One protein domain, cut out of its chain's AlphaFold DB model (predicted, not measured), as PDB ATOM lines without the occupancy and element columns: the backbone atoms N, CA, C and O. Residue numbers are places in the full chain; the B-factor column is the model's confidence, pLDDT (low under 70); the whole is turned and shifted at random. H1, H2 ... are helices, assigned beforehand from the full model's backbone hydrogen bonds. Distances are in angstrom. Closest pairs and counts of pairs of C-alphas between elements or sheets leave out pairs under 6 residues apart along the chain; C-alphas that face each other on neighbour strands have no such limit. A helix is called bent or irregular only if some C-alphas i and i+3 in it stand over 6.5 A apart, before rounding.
ATOM      1  N   ASP A  17     172.542 183.203 175.719       74.44
ATOM      2  CA  ASP A  17     171.559 182.226 175.258       74.44
ATOM      3  C   ASP A  17     170.408 182.031 176.253       74.44
ATOM      4  O   ASP A  17     169.253 182.099 175.841       74.44
ATOM      5  N   LYS A  18     170.702 181.907 177.555       79.69
ATOM      6  CA  LYS A  18     169.671 181.832 178.603       79.69
ATOM      7  C   LYS A  18     168.845 183.111 178.680       79.69
ATOM      8  O   LYS A  18     167.624 183.052 178.748       79.69
ATOM      9  N   LEU A  19     169.502 184.272 178.604       82.12
ATOM     10  CA  LEU A  19     168.806 185.558 178.582       82.12
ATOM     11  C   LEU A  19     167.865 185.662 177.373       82.12
ATOM     12  O   LEU A  19     166.736 186.128 177.507       82.12
ATOM     13  N   ARG A  20     168.309 185.214 176.193       81.06
ATOM     14  CA  ARG A  20     167.477 185.200 174.982       81.06
ATOM     15  C   ARG A  20     166.254 184.302 175.154       81.06
ATOM     16  O   ARG A  20     165.158 184.715 174.788       81.06
ATOM     17  N   GLU A  21     166.433 183.107 175.704       84.69
ATOM     18  CA  GLU A  21     165.343 182.159 175.942       84.69
ATOM     19  C   GLU A  21     164.313 182.711 176.938       84.69
ATOM     20  O   GLU A  21     163.113 182.686 176.667       84.69
ATOM     21  N   GLU A  22     164.767 183.316 178.037       87.12
ATOM     22  CA  GLU A  22     163.887 184.007 178.983       87.12
ATOM     23  C   GLU A  22     163.095 185.141 178.323       87.12
ATOM     24  O   GLU A  22     161.904 185.305 178.594       87.12
ATOM     25  N   VAL A  23     163.736 185.928 177.455       87.56
ATOM     26  CA  VAL A  23     163.071 187.007 176.716       87.56
ATOM     27  C   VAL A  23     162.018 186.449 175.760       87.56
ATOM     28  O   VAL A  23     160.896 186.948 175.758       87.56
ATOM     29  N   ILE A  24     162.331 185.399 174.992       88.62
ATOM     30  CA  ILE A  24     161.368 184.747 174.088       88.62
ATOM     31  C   ILE A  24     160.164 184.220 174.876       88.62
ATOM     32  O   ILE A  24     159.024 184.466 174.484       88.62
ATOM     33  N   ASN A  25     160.393 183.557 176.011       89.62
ATOM     34  CA  ASN A  25     159.314 183.034 176.850       89.62
ATOM     35  C   ASN A  25     158.431 184.158 177.411       89.62
ATOM     36  O   ASN A  25     157.210 184.088 177.305       89.62
ATOM     37  N   LYS A  26     159.028 185.252 177.899       90.62
ATOM     38  CA  LYS A  26     158.266 186.434 178.337       90.62
ATOM     39  C   LYS A  26     157.453 187.053 177.199       90.62
ATOM     40  O   LYS A  26     156.316 187.459 177.423       90.62
ATOM     41  N   LEU A  27     158.007 187.120 175.987       90.31
ATOM     42  CA  LEU A  27     157.282 187.612 174.812       90.31
ATOM     43  C   LEU A  27     156.090 186.712 174.468       90.31
ATOM     44  O   LEU A  27     155.012 187.236 174.200       90.31
ATOM     45  N   ARG A  28     156.247 185.382 174.542       90.69
ATOM     46  CA  ARG A  28     155.140 184.425 174.367       90.69
ATOM     47  C   ARG A  28     154.040 184.640 175.399       90.69
ATOM     48  O   ARG A  28     152.878 184.728 175.019       90.69
ATOM     49  N   ASP A  29     154.396 184.779 176.671       92.50
ATOM     50  CA  ASP A  29     153.422 185.005 177.742       92.50
ATOM     51  C   ASP A  29     152.663 186.323 177.556       92.50
ATOM     52  O   ASP A  29     151.444 186.384 177.736       92.50
ATOM     53  N   CYS A  30     153.373 187.390 177.184       88.56
ATOM     54  CA  CYS A  30     152.763 188.677 176.869       88.56
ATOM     55  C   CYS A  30     151.813 188.561 175.677       88.56
ATOM     56  O   CYS A  30     150.687 189.043 175.750       88.56
ATOM     57  N   GLU A  31     152.226 187.892 174.607       89.69
ATOM     58  CA  GLU A  31     151.388 187.690 173.431       89.69
ATOM     59  C   GLU A  31     150.140 186.865 173.762       89.69
ATOM     60  O   GLU A  31     149.039 187.284 173.426       89.69
ATOM     61  N   LEU A  32     150.262 185.772 174.520       91.12
ATOM     62  CA  LEU A  32     149.109 184.990 174.982       91.12
ATOM     63  C   LEU A  32     148.102 185.852 175.752       91.12
ATOM     64  O   LEU A  32     146.899 185.751 175.515       91.12
ATOM     65  N   LYS A  33     148.578 186.754 176.619       90.62
ATOM     66  CA  LYS A  33     147.713 187.725 177.305       90.62
ATOM     67  C   LYS A  33     147.078 188.711 176.330       90.62
ATOM     68  O   LYS A  33     145.893 189.001 176.456       90.62
ATOM     69  N   LEU A  34     147.821 189.202 175.340       87.94
ATOM     70  CA  LEU A  34     147.279 190.099 174.314       87.94
ATOM     71  C   LEU A  34     146.221 189.425 173.435       87.94
ATOM     72  O   LEU A  34     145.371 190.125 172.900       87.94
ATOM     73  N   TYR A  35     146.253 188.099 173.291       88.50
ATOM     74  CA  TYR A  35     145.229 187.305 172.601       88.50
ATOM     75  C   TYR A  35     144.124 186.778 173.528       88.50
ATOM     76  O   TYR A  35     143.202 186.116 173.051       88.50
ATOM     77  N   SER A  36     144.181 187.074 174.829       91.44
ATOM     78  CA  SER A  36     143.151 186.645 175.776       91.44
ATOM     79  C   SER A  36     141.785 187.268 175.448       91.44
ATOM     80  O   SER A  36     141.738 188.413 174.975       91.44
ATOM     81  N   PRO A  37     140.671 186.554 175.698       89.81
ATOM     82  CA  PRO A  37     139.327 187.077 175.460       89.81
ATOM     83  C   PRO A  37     139.070 188.406 176.169       89.81
ATOM     84  O   PRO A  37     138.409 189.275 175.615       89.81
ATOM     85  N   GLU A  38     139.613 188.592 177.371       91.12
ATOM     86  CA  GLU A  38     139.447 189.808 178.162       91.12
ATOM     87  C   GLU A  38     140.015 191.028 177.430       91.12
ATOM     88  O   GLU A  38     139.309 192.018 177.235       91.12
ATOM     89  N   ILE A  39     141.260 190.926 176.952       88.88
ATOM     90  CA  ILE A  39     141.915 192.001 176.201       88.88
ATOM     91  C   ILE A  39     141.277 192.160 174.817       88.88
ATOM     92  O   ILE A  39     141.070 193.286 174.370       88.88
ATOM     93  N   GLN A  40     140.908 191.066 174.137       87.06
ATOM     94  CA  GLN A  40     140.194 191.168 172.857       87.06
ATOM     95  C   GLN A  40     138.895 191.954 173.009       87.06
ATOM     96  O   GLN A  40     138.675 192.906 172.266       87.06
ATOM     97  N   ASN A  41     138.082 191.617 174.007       89.56
ATOM     98  CA  ASN A  41     136.808 192.280 174.255       89.56
ATOM     99  C   ASN A  41     136.993 193.766 174.592       89.56
ATOM    100  O   ASN A  41     136.196 194.594 174.149       89.56
ATOM    101  N   GLU A  42     138.038 194.131 175.340       90.00
ATOM    102  CA  GLU A  42     138.341 195.532 175.650       90.00
ATOM    103  C   GLU A  42     138.604 196.344 174.372       90.00
ATOM    104  O   GLU A  42     138.027 197.418 174.182       90.00
ATOM    105  N   PHE A  43     139.406 195.804 173.448       88.00
ATOM    106  CA  PHE A  43     139.729 196.488 172.196       88.00
ATOM    107  C   PHE A  43     138.650 196.350 171.114       88.00
ATOM    108  O   PHE A  43     138.539 197.208 170.235       88.00
ATOM    109  N   GLU A  44     137.820 195.309 171.158       85.38
ATOM    110  CA  GLU A  44     136.710 195.132 170.224       85.38
ATOM    111  C   GLU A  44     135.591 196.143 170.457       85.38
ATOM    112  O   GLU A  44     135.061 196.673 169.475       85.38
ATOM    113  N   ASN A  45     135.313 196.454 171.726       87.69
ATOM    114  CA  ASN A  45     134.283 197.397 172.159       87.69
ATOM    115  C   ASN A  45     134.742 198.869 172.153       87.69
ATOM    116  O   ASN A  45     133.951 199.764 172.457       87.69
ATOM    117  N   LEU A  46     136.002 199.152 171.798       88.81
ATOM    118  CA  LEU A  46     136.489 200.522 171.630       88.81
ATOM    119  C   LEU A  46     135.770 201.223 170.471       88.81
ATOM    120  O   LEU A  46     135.831 200.792 169.321       88.81
ATOM    121  N   ILE A  47     135.169 202.376 170.773       87.31
ATOM    122  CA  ILE A  47     134.580 203.286 169.775       87.31
ATOM    123  C   ILE A  47     135.681 203.911 168.897       87.31
ATOM    124  O   ILE A  47     135.466 204.219 167.725       87.31
ATOM    125  N   ASP A  48     136.879 204.089 169.458       92.50
ATOM    126  CA  ASP A  48     138.024 204.682 168.771       92.50
ATOM    127  C   ASP A  48     138.678 203.680 167.803       92.50
ATOM    128  O   ASP A  48     139.522 202.856 168.172       92.50
ATOM    129  N   ILE A  49     138.292 203.789 166.530       91.19
ATOM    130  CA  ILE A  49     138.781 202.951 165.428       91.19
ATOM    131  C   ILE A  49     140.298 203.096 165.233       91.19
ATOM    132  O   ILE A  49     140.964 202.123 164.874       91.19
ATOM    133  N   VAL A  50     140.870 204.281 165.482       92.62
ATOM    134  CA  VAL A  50     142.310 204.522 165.301       92.62
ATOM    135  C   VAL A  50     143.101 203.748 166.347       92.62
ATOM    136  O   VAL A  50     144.057 203.053 166.004       92.62
ATOM    137  N   LYS A  51     142.671 203.797 167.612       88.25
ATOM    138  CA  LYS A  51     143.287 203.000 168.685       88.25
ATOM    139  C   LYS A  51     143.120 201.503 168.462       88.25
ATOM    140  O   LYS A  51     144.083 200.763 168.643       88.25
ATOM    141  N   LYS A  52     141.936 201.065 168.024       88.19
ATOM    142  CA  LYS A  52     141.667 199.657 167.704       88.19
ATOM    143  C   LYS A  52     142.595 199.142 166.604       88.19
ATOM    144  O   LYS A  52     143.194 198.081 166.752       88.19
ATOM    145  N   ARG A  53     142.765 199.917 165.529       89.25
ATOM    146  CA  ARG A  53     143.689 199.574 164.443       89.25
ATOM    147  C   ARG A  53     145.136 199.532 164.924       89.25
ATOM    148  O   ARG A  53     145.811 198.541 164.681       89.25
ATOM    149  N   LYS A  54     145.575 200.550 165.670       90.94
ATOM    150  CA  LYS A  54     146.933 200.593 166.223       90.94
ATOM    151  C   LYS A  54     147.231 199.376 167.102       90.94
ATOM    152  O   LYS A  54     148.292 198.789 166.974       90.94
ATOM    153  N   PHE A  55     146.294 198.960 167.952       89.31
ATOM    154  CA  PHE A  55     146.457 197.754 168.765       89.31
ATOM    155  C   PHE A  55     146.678 196.493 167.918       89.31
ATOM    156  O   PHE A  55     147.570 195.701 168.214       89.31
ATOM    157  N   ILE A  56     145.882 196.313 166.859       89.12
ATOM    158  CA  ILE A  56     146.017 195.169 165.952       89.12
ATOM    159  C   ILE A  56     147.381 195.196 165.255       89.12
ATOM    160  O   ILE A  56     148.063 194.173 165.243       89.12
ATOM    161  N   ASP A  57     147.776 196.353 164.721       91.31
ATOM    162  CA  ASP A  57     149.031 196.525 163.986       91.31
ATOM    163  C   ASP A  57     150.248 196.233 164.886       91.31
ATOM    164  O   ASP A  57     151.085 195.400 164.544       91.31
ATOM    165  N   GLU A  58     150.300 196.828 166.082       90.19
ATOM    166  CA  GLU A  58     151.397 196.647 167.048       90.19
ATOM    167  C   GLU A  58     151.470 195.199 167.568       90.19
ATOM    168  O   GLU A  58     152.552 194.644 167.763       90.19
ATOM    169  N   ARG A  59     150.318 194.539 167.759       90.62
ATOM    170  CA  ARG A  59     150.276 193.121 168.149       90.62
ATOM    171  C   ARG A  59     150.827 192.222 167.044       90.62
ATOM    172  O   ARG A  59     151.589 191.308 167.341       90.62
ATOM    173  N   ILE A  60     150.463 192.477 165.786       90.38
ATOM    174  CA  ILE A  60     151.006 191.740 164.636       90.38
ATOM    175  C   ILE A  60     152.516 191.962 164.536       90.38
ATOM    176  O   ILE A  60     153.266 191.007 164.327       90.38
ATOM    177  N   GLU A  61     152.976 193.200 164.710       91.69
ATOM    178  CA  GLU A  61     154.400 193.525 164.692       91.69
ATOM    179  C   GLU A  61     155.167 192.771 165.788       91.69
ATOM    180  O   GLU A  61     156.202 192.159 165.502       91.69
ATOM    181  N   LEU A  62     154.622 192.711 167.008       89.62
ATOM    182  CA  LEU A  62     155.178 191.918 168.104       89.62
ATOM    183  C   LEU A  62     155.306 190.434 167.730       89.62
ATOM    184  O   LEU A  62     156.383 189.856 167.906       89.62
ATOM    185  N   SER A  63     154.250 189.829 167.175       89.44
ATOM    186  CA  SER A  63     154.268 188.433 166.717       89.44
ATOM    187  C   SER A  63     155.352 188.199 165.662       89.44
ATOM    188  O   SER A  63     156.110 187.231 165.745       89.44
ATOM    189  N   VAL A  64     155.473 189.101 164.683       91.75
ATOM    190  CA  VAL A  64     156.485 189.016 163.618       91.75
ATOM    191  C   VAL A  64     157.897 189.102 164.192       91.75
ATOM    192  O   VAL A  64     158.761 188.304 163.823       91.75
ATOM    193  N   LEU A  65     158.155 190.051 165.093       88.75
ATOM    194  CA  LEU A  65     159.467 190.220 165.717       88.75
ATOM    195  C   LEU A  65     159.836 189.024 166.604       88.75
ATOM    196  O   LEU A  65     160.978 188.563 166.547       88.75
ATOM    197  N   ARG A  66     158.876 188.473 167.358       91.31
ATOM    198  CA  ARG A  66     159.071 187.247 168.146       91.31
ATOM    199  C   ARG A  66     159.466 186.078 167.248       91.31
ATOM    200  O   ARG A  66     160.483 185.440 167.503       91.31
ATOM    201  N   VAL A  67     158.704 185.830 166.180       90.19
ATOM    202  CA  VAL A  67     158.988 184.735 165.239       90.19
ATOM    203  C   VAL A  67     160.366 184.911 164.601       90.19
ATOM    204  O   VAL A  67     161.132 183.958 164.560       90.19
ATOM    205  N   LYS A  68     160.744 186.127 164.183       89.00
ATOM    206  CA  LYS A  68     162.094 186.392 163.652       89.00
ATOM    207  C   LYS A  68     163.198 186.044 164.655       89.00
ATOM    208  O   LYS A  68     164.216 185.473 164.266       89.00
ATOM    209  N   LEU A  69     163.011 186.375 165.932       86.69
ATOM    210  CA  LEU A  69     163.979 186.070 166.989       86.69
ATOM    211  C   LEU A  69     164.108 184.555 167.237       86.69
ATOM    212  O   LEU A  69     165.217 184.040 167.418       86.69
ATOM    213  N   GLU A  70     162.987 183.835 167.215       87.44
ATOM    214  CA  GLU A  70     162.949 182.372 167.313       87.44
ATOM    215  C   GLU A  70     163.613 181.715 166.096       87.44
ATOM    216  O   GLU A  70     164.487 180.862 166.257       87.44
ATOM    217  N   SER A  71     163.279 182.164 164.883       88.50
ATOM    218  CA  SER A  71     163.873 181.679 163.634       88.50
ATOM    219  C   SER A  71     165.383 181.884 163.604       88.50
ATOM    220  O   SER A  71     166.105 180.936 163.322       88.50
ATOM    221  N   ALA A  72     165.886 183.061 163.987       84.81
ATOM    222  CA  ALA A  72     167.328 183.309 164.055       84.81
ATOM    223  C   ALA A  72     168.040 182.358 165.038       84.81
ATOM    224  O   ALA A  72     169.186 181.954 164.824       84.81
ATOM    225  N   THR A  73     167.360 181.970 166.122       83.75
ATOM    226  CA  THR A  73     167.889 180.994 167.083       83.75
ATOM    227  C   THR A  73     167.955 179.600 166.461       83.75
ATOM    228  O   THR A  73     168.999 178.949 166.548       83.75
ATOM    229  N   LEU A  74     166.883 179.173 165.789       84.75
ATOM    230  CA  LEU A  74     166.817 177.891 165.086       84.75
ATOM    231  C   LEU A  74     167.829 177.809 163.940       84.75
ATOM    232  O   LEU A  74     168.515 176.801 163.816       84.75
ATOM    233  N   GLU A  75     167.991 178.869 163.150       87.62
ATOM    234  CA  GLU A  75     168.978 178.946 162.068       87.62
ATOM    235  C   GLU A  75     170.406 178.813 162.598       87.62
ATOM    236  O   GLU A  75     171.215 178.076 162.038       87.62
ATOM    237  N   ARG A  76     170.721 179.471 163.720       83.56
ATOM    238  CA  ARG A  76     172.033 179.347 164.361       83.56
ATOM    239  C   ARG A  76     172.284 177.927 164.872       83.56
ATOM    240  O   ARG A  76     173.399 177.427 164.733       83.56
ATOM    241  N   ILE A  77     171.278 177.285 165.468       84.12
ATOM    242  CA  ILE A  77     171.364 175.880 165.896       84.12
ATOM    243  C   ILE A  77     171.574 174.984 164.672       84.12
ATOM    244  O   ILE A  77     172.526 174.210 164.648       84.12
ATOM    245  N   ALA A  78     170.762 175.150 163.628       83.00
ATOM    246  CA  ALA A  78     170.851 174.385 162.390       83.00
ATOM    247  C   ALA A  78     172.220 174.534 161.715       83.00
ATOM    248  O   ALA A  78     172.811 173.537 161.307       83.00
ATOM    249  N   ALA A  79     172.773 175.748 161.652       84.62
ATOM    250  CA  ALA A  79     174.105 175.987 161.106       84.62
ATOM    251  C   ALA A  79     175.191 175.245 161.903       84.62
ATOM    252  O   ALA A  79     176.055 174.603 161.311       84.62
ATOM    253  N   ARG A  80     175.128 175.279 163.242       82.50
ATOM    254  CA  ARG A  80     176.089 174.565 164.100       82.50
ATOM    255  C   ARG A  80     175.954 173.049 163.983       82.50
ATOM    256  O   ARG A  80     176.971 172.367 163.944       82.50
ATOM    257  N   LEU A  81     174.726 172.534 163.908       81.94
ATOM    258  CA  LEU A  81     174.469 171.110 163.693       81.94
ATOM    259  C   LEU A  81     174.978 170.655 162.323       81.94
ATOM    260  O   LEU A  81     175.665 169.645 162.248       81.94
ATOM    261  N   LYS A  82     174.744 171.442 161.268       85.88
ATOM    262  CA  LYS A  82     175.245 171.158 159.917       85.88
ATOM    263  C   LYS A  82     176.773 171.107 159.856       85.88
ATOM    264  O   LYS A  82     177.326 170.243 159.191       85.88
ATOM    265  N   CYS A  83     177.471 171.990 160.576       84.12
ATOM    266  CA  CYS A  83     178.932 171.913 160.677       84.12
ATOM    267  C   CYS A  83     179.419 170.626 161.363       84.12
ATOM    268  O   CYS A  83     180.506 170.158 161.056       84.12
ATOM    269  N   LEU A  84     178.638 170.066 162.292       85.06
ATOM    270  CA  LEU A  84     178.992 168.833 163.003       85.06
ATOM    271  C   LEU A  84     178.554 167.563 162.268       85.06
ATOM    272  O   LEU A  84     179.098 166.502 162.548       85.06
ATOM    273  N   GLU A  85     177.596 167.661 161.349       85.44
ATOM    274  CA  GLU A  85     177.095 166.539 160.550       85.44
ATOM    275  C   GLU A  85     178.206 165.905 159.705       85.44
ATOM    276  O   GLU A  85     178.395 164.691 159.745       85.44
ATOM    277  N   GLU A  86     178.984 166.721 158.991       87.44
ATOM    278  CA  GLU A  86     180.093 166.234 158.163       87.44
ATOM    279  C   GLU A  86     181.178 165.556 159.015       87.44
ATOM    280  O   GLU A  86     181.622 164.454 158.692       87.44
ATOM    281  N   ASP A  87     181.568 166.182 160.128       84.06
ATOM    282  CA  ASP A  87     182.557 165.633 161.058       84.06
ATOM    283  C   ASP A  87     182.072 164.328 161.704       84.06
ATOM    284  O   ASP A  87     182.856 163.395 161.889       84.06
ATOM    285  N   LEU A  88     180.781 164.244 162.041       84.88
ATOM    286  CA  LEU A  88     180.180 163.046 162.620       84.88
ATOM    287  C   LEU A  88     180.151 161.901 161.610       84.88
ATOM    288  O   LEU A  88     180.556 160.796 161.958       84.88
ATOM    289  N   ASN A  89     179.733 162.164 160.370       87.50
ATOM    290  CA  ASN A  89     179.714 161.157 159.311       87.50
ATOM    291  C   ASN A  89     181.121 160.618 159.038       87.50
ATOM    292  O   ASN A  89     181.319 159.407 159.073       87.50
ATOM    293  N   LYS A  90     182.123 161.497 158.903       87.19
ATOM    294  CA  LYS A  90     183.530 161.083 158.758       87.19
ATOM    295  C   LYS A  90     184.027 160.280 159.957       87.19
ATOM    296  O   LYS A  90     184.736 159.293 159.793       87.19
ATOM    297  N   GLY A  91     183.668 160.693 161.173       84.50
ATOM    298  CA  GLY A  91     184.029 159.974 162.393       84.50
ATOM    299  C   GLY A  91     183.415 158.573 162.461       84.50
ATOM    300  O   GLY A  91     184.078 157.642 162.912       84.50
ATOM    301  N   LEU A  92     182.171 158.415 162.001       86.44
ATOM    302  CA  LEU A  92     181.478 157.128 161.925       86.44
ATOM    303  C   LEU A  92     182.044 156.228 160.821       86.44
ATOM    304  O   LEU A  92     182.247 155.045 161.074       86.44
ATOM    305  N   GLU A  93     182.347 156.775 159.644       89.06
ATOM    306  CA  GLU A  93     183.019 156.047 158.557       89.06
ATOM    307  C   GLU A  93     184.392 155.541 159.010       89.06
ATOM    308  O   GLU A  93     184.657 154.344 158.950       89.06
ATOM    309  N   ALA A  94     185.219 156.419 159.587       83.62
ATOM    310  CA  ALA A  94     186.523 156.044 160.128       83.62
ATOM    311  C   ALA A  94     186.412 154.996 161.248       83.62
ATOM    312  O   ALA A  94     187.300 154.154 161.411       83.62
ATOM    313  N   LEU A  95     185.335 155.035 162.042       82.62
ATOM    314  CA  LEU A  95     185.085 154.036 163.078       82.62
ATOM    315  C   LEU A  95     184.737 152.684 162.454       82.62
ATOM    316  O   LEU A  95     185.285 151.675 162.887       82.62
ATOM    317  N   GLY A  96     183.873 152.679 161.436       83.00
ATOM    318  CA  GLY A  96     183.538 151.491 160.653       83.00
ATOM    319  C   GLY A  96     184.782 150.857 160.041       83.00
ATOM    320  O   GLY A  96     185.069 149.696 160.310       83.00
ATOM    321  N   GLU A  97     185.604 151.649 159.352       84.88
ATOM    322  CA  GLU A  97     186.867 151.184 158.772       84.88
ATOM    323  C   GLU A  97     187.841 150.643 159.829       84.88
ATOM    324  O   GLU A  97     188.510 149.634 159.604       84.88
ATOM    325  N   SER A  98     187.928 151.289 160.997       80.31
ATOM    326  CA  SER A  98     188.798 150.834 162.094       80.31
ATOM    327  C   SER A  98     188.331 149.501 162.689       80.31
ATOM    328  O   SER A  98     189.161 148.684 163.092       80.31
ATOM    329  N   ILE A  99     187.014 149.285 162.760       81.38
ATOM    330  CA  ILE A  99     186.402 148.036 163.226       81.38
ATOM    331  C   ILE A  99     186.612 146.926 162.192       81.38
ATOM    332  O   ILE A  99     187.077 145.849 162.562       81.38
ATOM    333  N   ASP A 100     186.330 147.195 160.918       79.69
ATOM    334  CA  ASP A 100     186.383 146.206 159.835       79.69
ATOM    335  C   ASP A 100     187.808 145.715 159.564       79.69
ATOM    336  O   ASP A 100     188.027 144.534 159.293       79.69
ATOM    337  N   ASN A 101     188.795 146.602 159.693       73.12
ATOM    338  CA  ASN A 101     190.190 146.249 159.454       73.12
ATOM    339  C   ASN A 101     190.868 145.579 160.665       73.12
ATOM    340  O   ASN A 101     191.975 145.069 160.518       73.12
ATOM    341  N   VAL A 102     190.242 145.575 161.859       63.44
ATOM    342  CA  VAL A 102     190.776 145.031 163.137       63.44
ATOM    343  C   VAL A 102     192.276 145.337 163.321       63.44
ATOM    344  O   VAL A 102     193.048 144.547 163.860       63.44
ATOM    345  N   GLN A 103     192.733 146.484 162.813       58.28
ATOM    346  CA  GLN A 103     194.162 146.666 162.562       58.28
ATOM    347  C   GLN A 103     194.892 147.069 163.852       58.28
ATOM    348  O   GLN A 103     196.080 146.790 164.004       58.28
ATOM    349  N   ASN A 104     194.183 147.717 164.792       70.62
ATOM    350  CA  ASN A 104     194.752 148.225 166.036       70.62
ATOM    351  C   ASN A 104     193.670 148.642 167.056       70.62
ATOM    352  O   ASN A 104     192.890 149.566 166.825       70.62
ATOM    353  N   THR A 105     193.648 148.013 168.233       75.31
ATOM    354  CA  THR A 105     192.705 148.347 169.319       75.31
ATOM    355  C   THR A 105     192.838 149.801 169.792       75.31
ATOM    356  O   THR A 105     191.853 150.403 170.218       75.31
ATOM    357  N   VAL A 106     194.035 150.390 169.695       78.81
ATOM    358  CA  VAL A 106     194.290 151.792 170.069       78.81
ATOM    359  C   VAL A 106     193.610 152.766 169.101       78.81
ATOM    360  O   VAL A 106     193.063 153.782 169.540       78.81
ATOM    361  N   ASP A 107     193.582 152.441 167.809       75.88
ATOM    362  CA  ASP A 107     192.958 153.287 166.786       75.88
ATOM    363  C   ASP A 107     191.433 153.255 166.928       75.88
ATOM    364  O   ASP A 107     190.800 154.307 166.984       75.88
ATOM    365  N   ILE A 108     190.852 152.071 167.163       76.44
ATOM    366  CA  ILE A 108     189.421 151.919 167.476       76.44
ATOM    367  C   ILE A 108     189.033 152.770 168.698       76.44
ATOM    368  O   ILE A 108     188.072 153.538 168.645       76.44
ATOM    369  N   LEU A 109     189.795 152.686 169.797       81.44
ATOM    370  CA  LEU A 109     189.533 153.475 171.009       81.44
ATOM    371  C   LEU A 109     189.631 154.987 170.759       81.44
ATOM    372  O   LEU A 109     188.838 155.763 171.302       81.44
ATOM    373  N   THR A 110     190.582 155.414 169.928       82.69
ATOM    374  CA  THR A 110     190.766 156.825 169.568       82.69
ATOM    375  C   THR A 110     189.587 157.338 168.743       82.69
ATOM    376  O   THR A 110     189.045 158.406 169.040       82.69
ATOM    377  N   THR A 111     189.117 156.557 167.774       82.31
ATOM    378  CA  THR A 111     187.979 156.934 166.931       82.31
ATOM    379  C   THR A 111     186.669 156.967 167.722       82.31
ATOM    380  O   THR A 111     185.909 157.929 167.599       82.31
ATOM    381  N   ILE A 112     186.446 156.018 168.642       83.00
ATOM    382  CA  ILE A 112     185.307 156.056 169.583       83.00
ATOM    383  C   ILE A 112     185.323 157.345 170.407       83.00
ATOM    384  O   ILE A 112     184.290 158.002 170.559       83.00
ATOM    385  N   LYS A 113     186.488 157.739 170.935       84.31
ATOM    386  CA  LYS A 113     186.623 158.972 171.720       84.31
ATOM    387  C   LYS A 113     186.288 160.209 170.884       84.31
ATOM    388  O   LYS A 113     185.620 161.112 171.388       84.31
ATOM    389  N   ASN A 114     186.708 160.240 169.620       83.50
ATOM    390  CA  ASN A 114     186.421 161.341 168.702       83.50
ATOM    391  C   ASN A 114     184.922 161.453 168.396       83.50
ATOM    392  O   ASN A 114     184.351 162.529 168.576       83.50
ATOM    393  N   VAL A 115     184.262 160.345 168.040       84.31
ATOM    394  CA  VAL A 115     182.805 160.304 167.815       84.31
ATOM    395  C   VAL A 115     182.048 160.716 169.079       84.31
ATOM    396  O   VAL A 115     181.172 161.578 169.027       84.31
ATOM    397  N   THR A 116     182.437 160.188 170.242       84.25
ATOM    398  CA  THR A 116     181.847 160.568 171.539       84.25
ATOM    399  C   THR A 116     181.988 162.069 171.808       84.25
ATOM    400  O   THR A 116     181.050 162.713 172.275       84.25
ATOM    401  N   GLY A 117     183.146 162.652 171.482       84.19
ATOM    402  CA  GLY A 117     183.391 164.088 171.605       84.19
ATOM    403  C   GLY A 117     182.501 164.931 170.689       84.19
ATOM    404  O   GLY A 117     182.021 165.984 171.111       84.19
ATOM    405  N   LEU A 118     182.240 164.470 169.464       82.25
ATOM    406  CA  LEU A 118     181.315 165.123 168.533       82.25
ATOM    407  C   LEU A 118     179.870 165.052 169.041       82.25
ATOM    408  O   LEU A 118     179.200 166.080 169.097       82.25
ATOM    409  N   VAL A 119     179.426 163.886 169.521       78.25
ATOM    410  CA  VAL A 119     178.096 163.715 170.134       78.25
ATOM    411  C   VAL A 119     177.928 164.621 171.356       78.25
ATOM    412  O   VAL A 119     176.915 165.307 171.483       78.25
ATOM    413  N   ALA A 120     178.937 164.706 172.226       80.81
ATOM    414  CA  ALA A 120     178.903 165.608 173.376       80.81
ATOM    415  C   ALA A 120     178.776 167.085 172.960       80.81
ATOM    416  O   ALA A 120     178.060 167.846 173.607       80.81
ATOM    417  N   ARG A 121     179.427 167.503 171.867       76.62
ATOM    418  CA  ARG A 121     179.288 168.869 171.328       76.62
ATOM    419  C   ARG A 121     177.891 169.132 170.774       76.62
ATOM    420  O   ARG A 121     177.380 170.226 170.993       76.62
ATOM    421  N   ILE A 122     177.276 168.153 170.107       75.62
ATOM    422  CA  ILE A 122     175.884 168.237 169.632       75.62
ATOM    423  C   ILE A 122     174.936 168.443 170.819       75.62
ATOM    424  O   ILE A 122     174.119 169.357 170.790       75.62
ATOM    425  N   LEU A 123     175.097 167.666 171.894       71.94
ATOM    426  CA  LEU A 123     174.260 167.769 173.097       71.94
ATOM    427  C   LEU A 123     174.353 169.123 173.813       71.94
ATOM    428  O   LEU A 123     173.421 169.493 174.508       71.94
ATOM    429  N   VAL A 124     175.463 169.852 173.670       78.12
ATOM    430  CA  VAL A 124     175.641 171.197 174.254       78.12
ATOM    431  C   VAL A 124     175.033 172.300 173.373       78.12
ATOM    432  O   VAL A 124     174.877 173.437 173.814       78.12
ATOM    433  N   ILE A 125     174.754 172.003 172.101       73.31
ATOM    434  CA  ILE A 125     174.124 172.939 171.158       73.31
ATOM    435  C   ILE A 125     172.600 172.919 171.282       73.31
ATOM    436  O   ILE A 125     171.980 173.960 171.051       73.31
ATOM    437  N   LEU A 126     172.045 171.742 171.581       64.88
ATOM    438  CA  LEU A 126     170.631 171.514 171.869       64.88
ATOM    439  C   LEU A 126     170.254 172.092 173.238       64.88
ATOM    440  O   LEU A 126     169.136 172.641 173.318       64.88
TER     441      LEU A 126
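This is residues 17 to 126 of the 126 residues of an uncharacterized protein of Nostoc sp. 'Peltigera membranacea cyanobiont' N6 (UniProt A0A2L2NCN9). One very long helix, H3, makes the length of a thin rod, and the chain folds back along it at both ends: H1 and the short H2 come before it and cover parts of its first half, while H4 returns along its last part as the second leg of a helical hairpin. H1 crosses H3 at a slant, whereas H4 and H3 lie side by side. The printed part has 110 residues with four named helices, in the order H1, H2, H3, H4, and no named strand; its class is all helix. It is extended, with a radius of gyration of the C-alphas of 24.9 A, and spans 82 by 20 by 18 A.

Start with H1, residues 17 to 34, and look next at H2, residues 37 to 44: the two are close but not clearly touching, and their closest C-alphas, those of Lys 33 and Ile 39, are 7.3 A apart. Then find H3, residues 49 to 100, the hub, which touches three helices. H1 touches residues 59 to 70 of H3 alone, closest at the C-alphas of Ile 24 and Arg 66, 6.8 A apart; they run opposite ways at a steep tilt of 37 degrees, only just past shallow. H2 only just touches H3, with 3 pairs of C-alphas within 8 A, at residues 52 to 55 of H3 alone; the closest C-alphas are those of Phe 43 and Lys 52, 5.8 A apart, and the tilt is a steep 47 degrees, opposite ways. H4, residues 105 to 125, forms a helical hairpin with H3 and touches its residues 77 to 99 alone, opposite ways at a shallow tilt of 2 degrees; the C-alphas of Ser 98 and Ile 108 come closest, at 5.5 A. H4 is apart from H1 and from H2. The helix packing is mostly crossed, only just: of 3 touching pairs, 1 is at a shallow tilt. In H1, H2 and H4 every O i to N i+4 pair is within hydrogen-bond range; in H3, 46 of 48 are.

Find C-alpha 17 at (171.559, 182.226, 175.258); from there H1 runs 25.5 A to C-alpha 34. H2 measures 10.0 A. Find C-alpha 49 at (138.781, 202.951, 165.428), where H3 begins its 74.3 A; it has a kink of 27 degrees near residue 84 and is neither bent nor irregular, but only just: C-alphas 83 and 86 are 6.3 A apart. H4 runs 30.9 A to C-alpha 125 at (174.124, 172.939, 171.158).

Look at Ile 47 and Gln 103, whose C-alphas are the two farthest apart, 82.5 A. Residues 45 to 50 and 100 to 105 stand free. The three links are tight, and the printed part has no cut. Its mean pLDDT is 84.8, with residues 102 to 103 and 126 under 70.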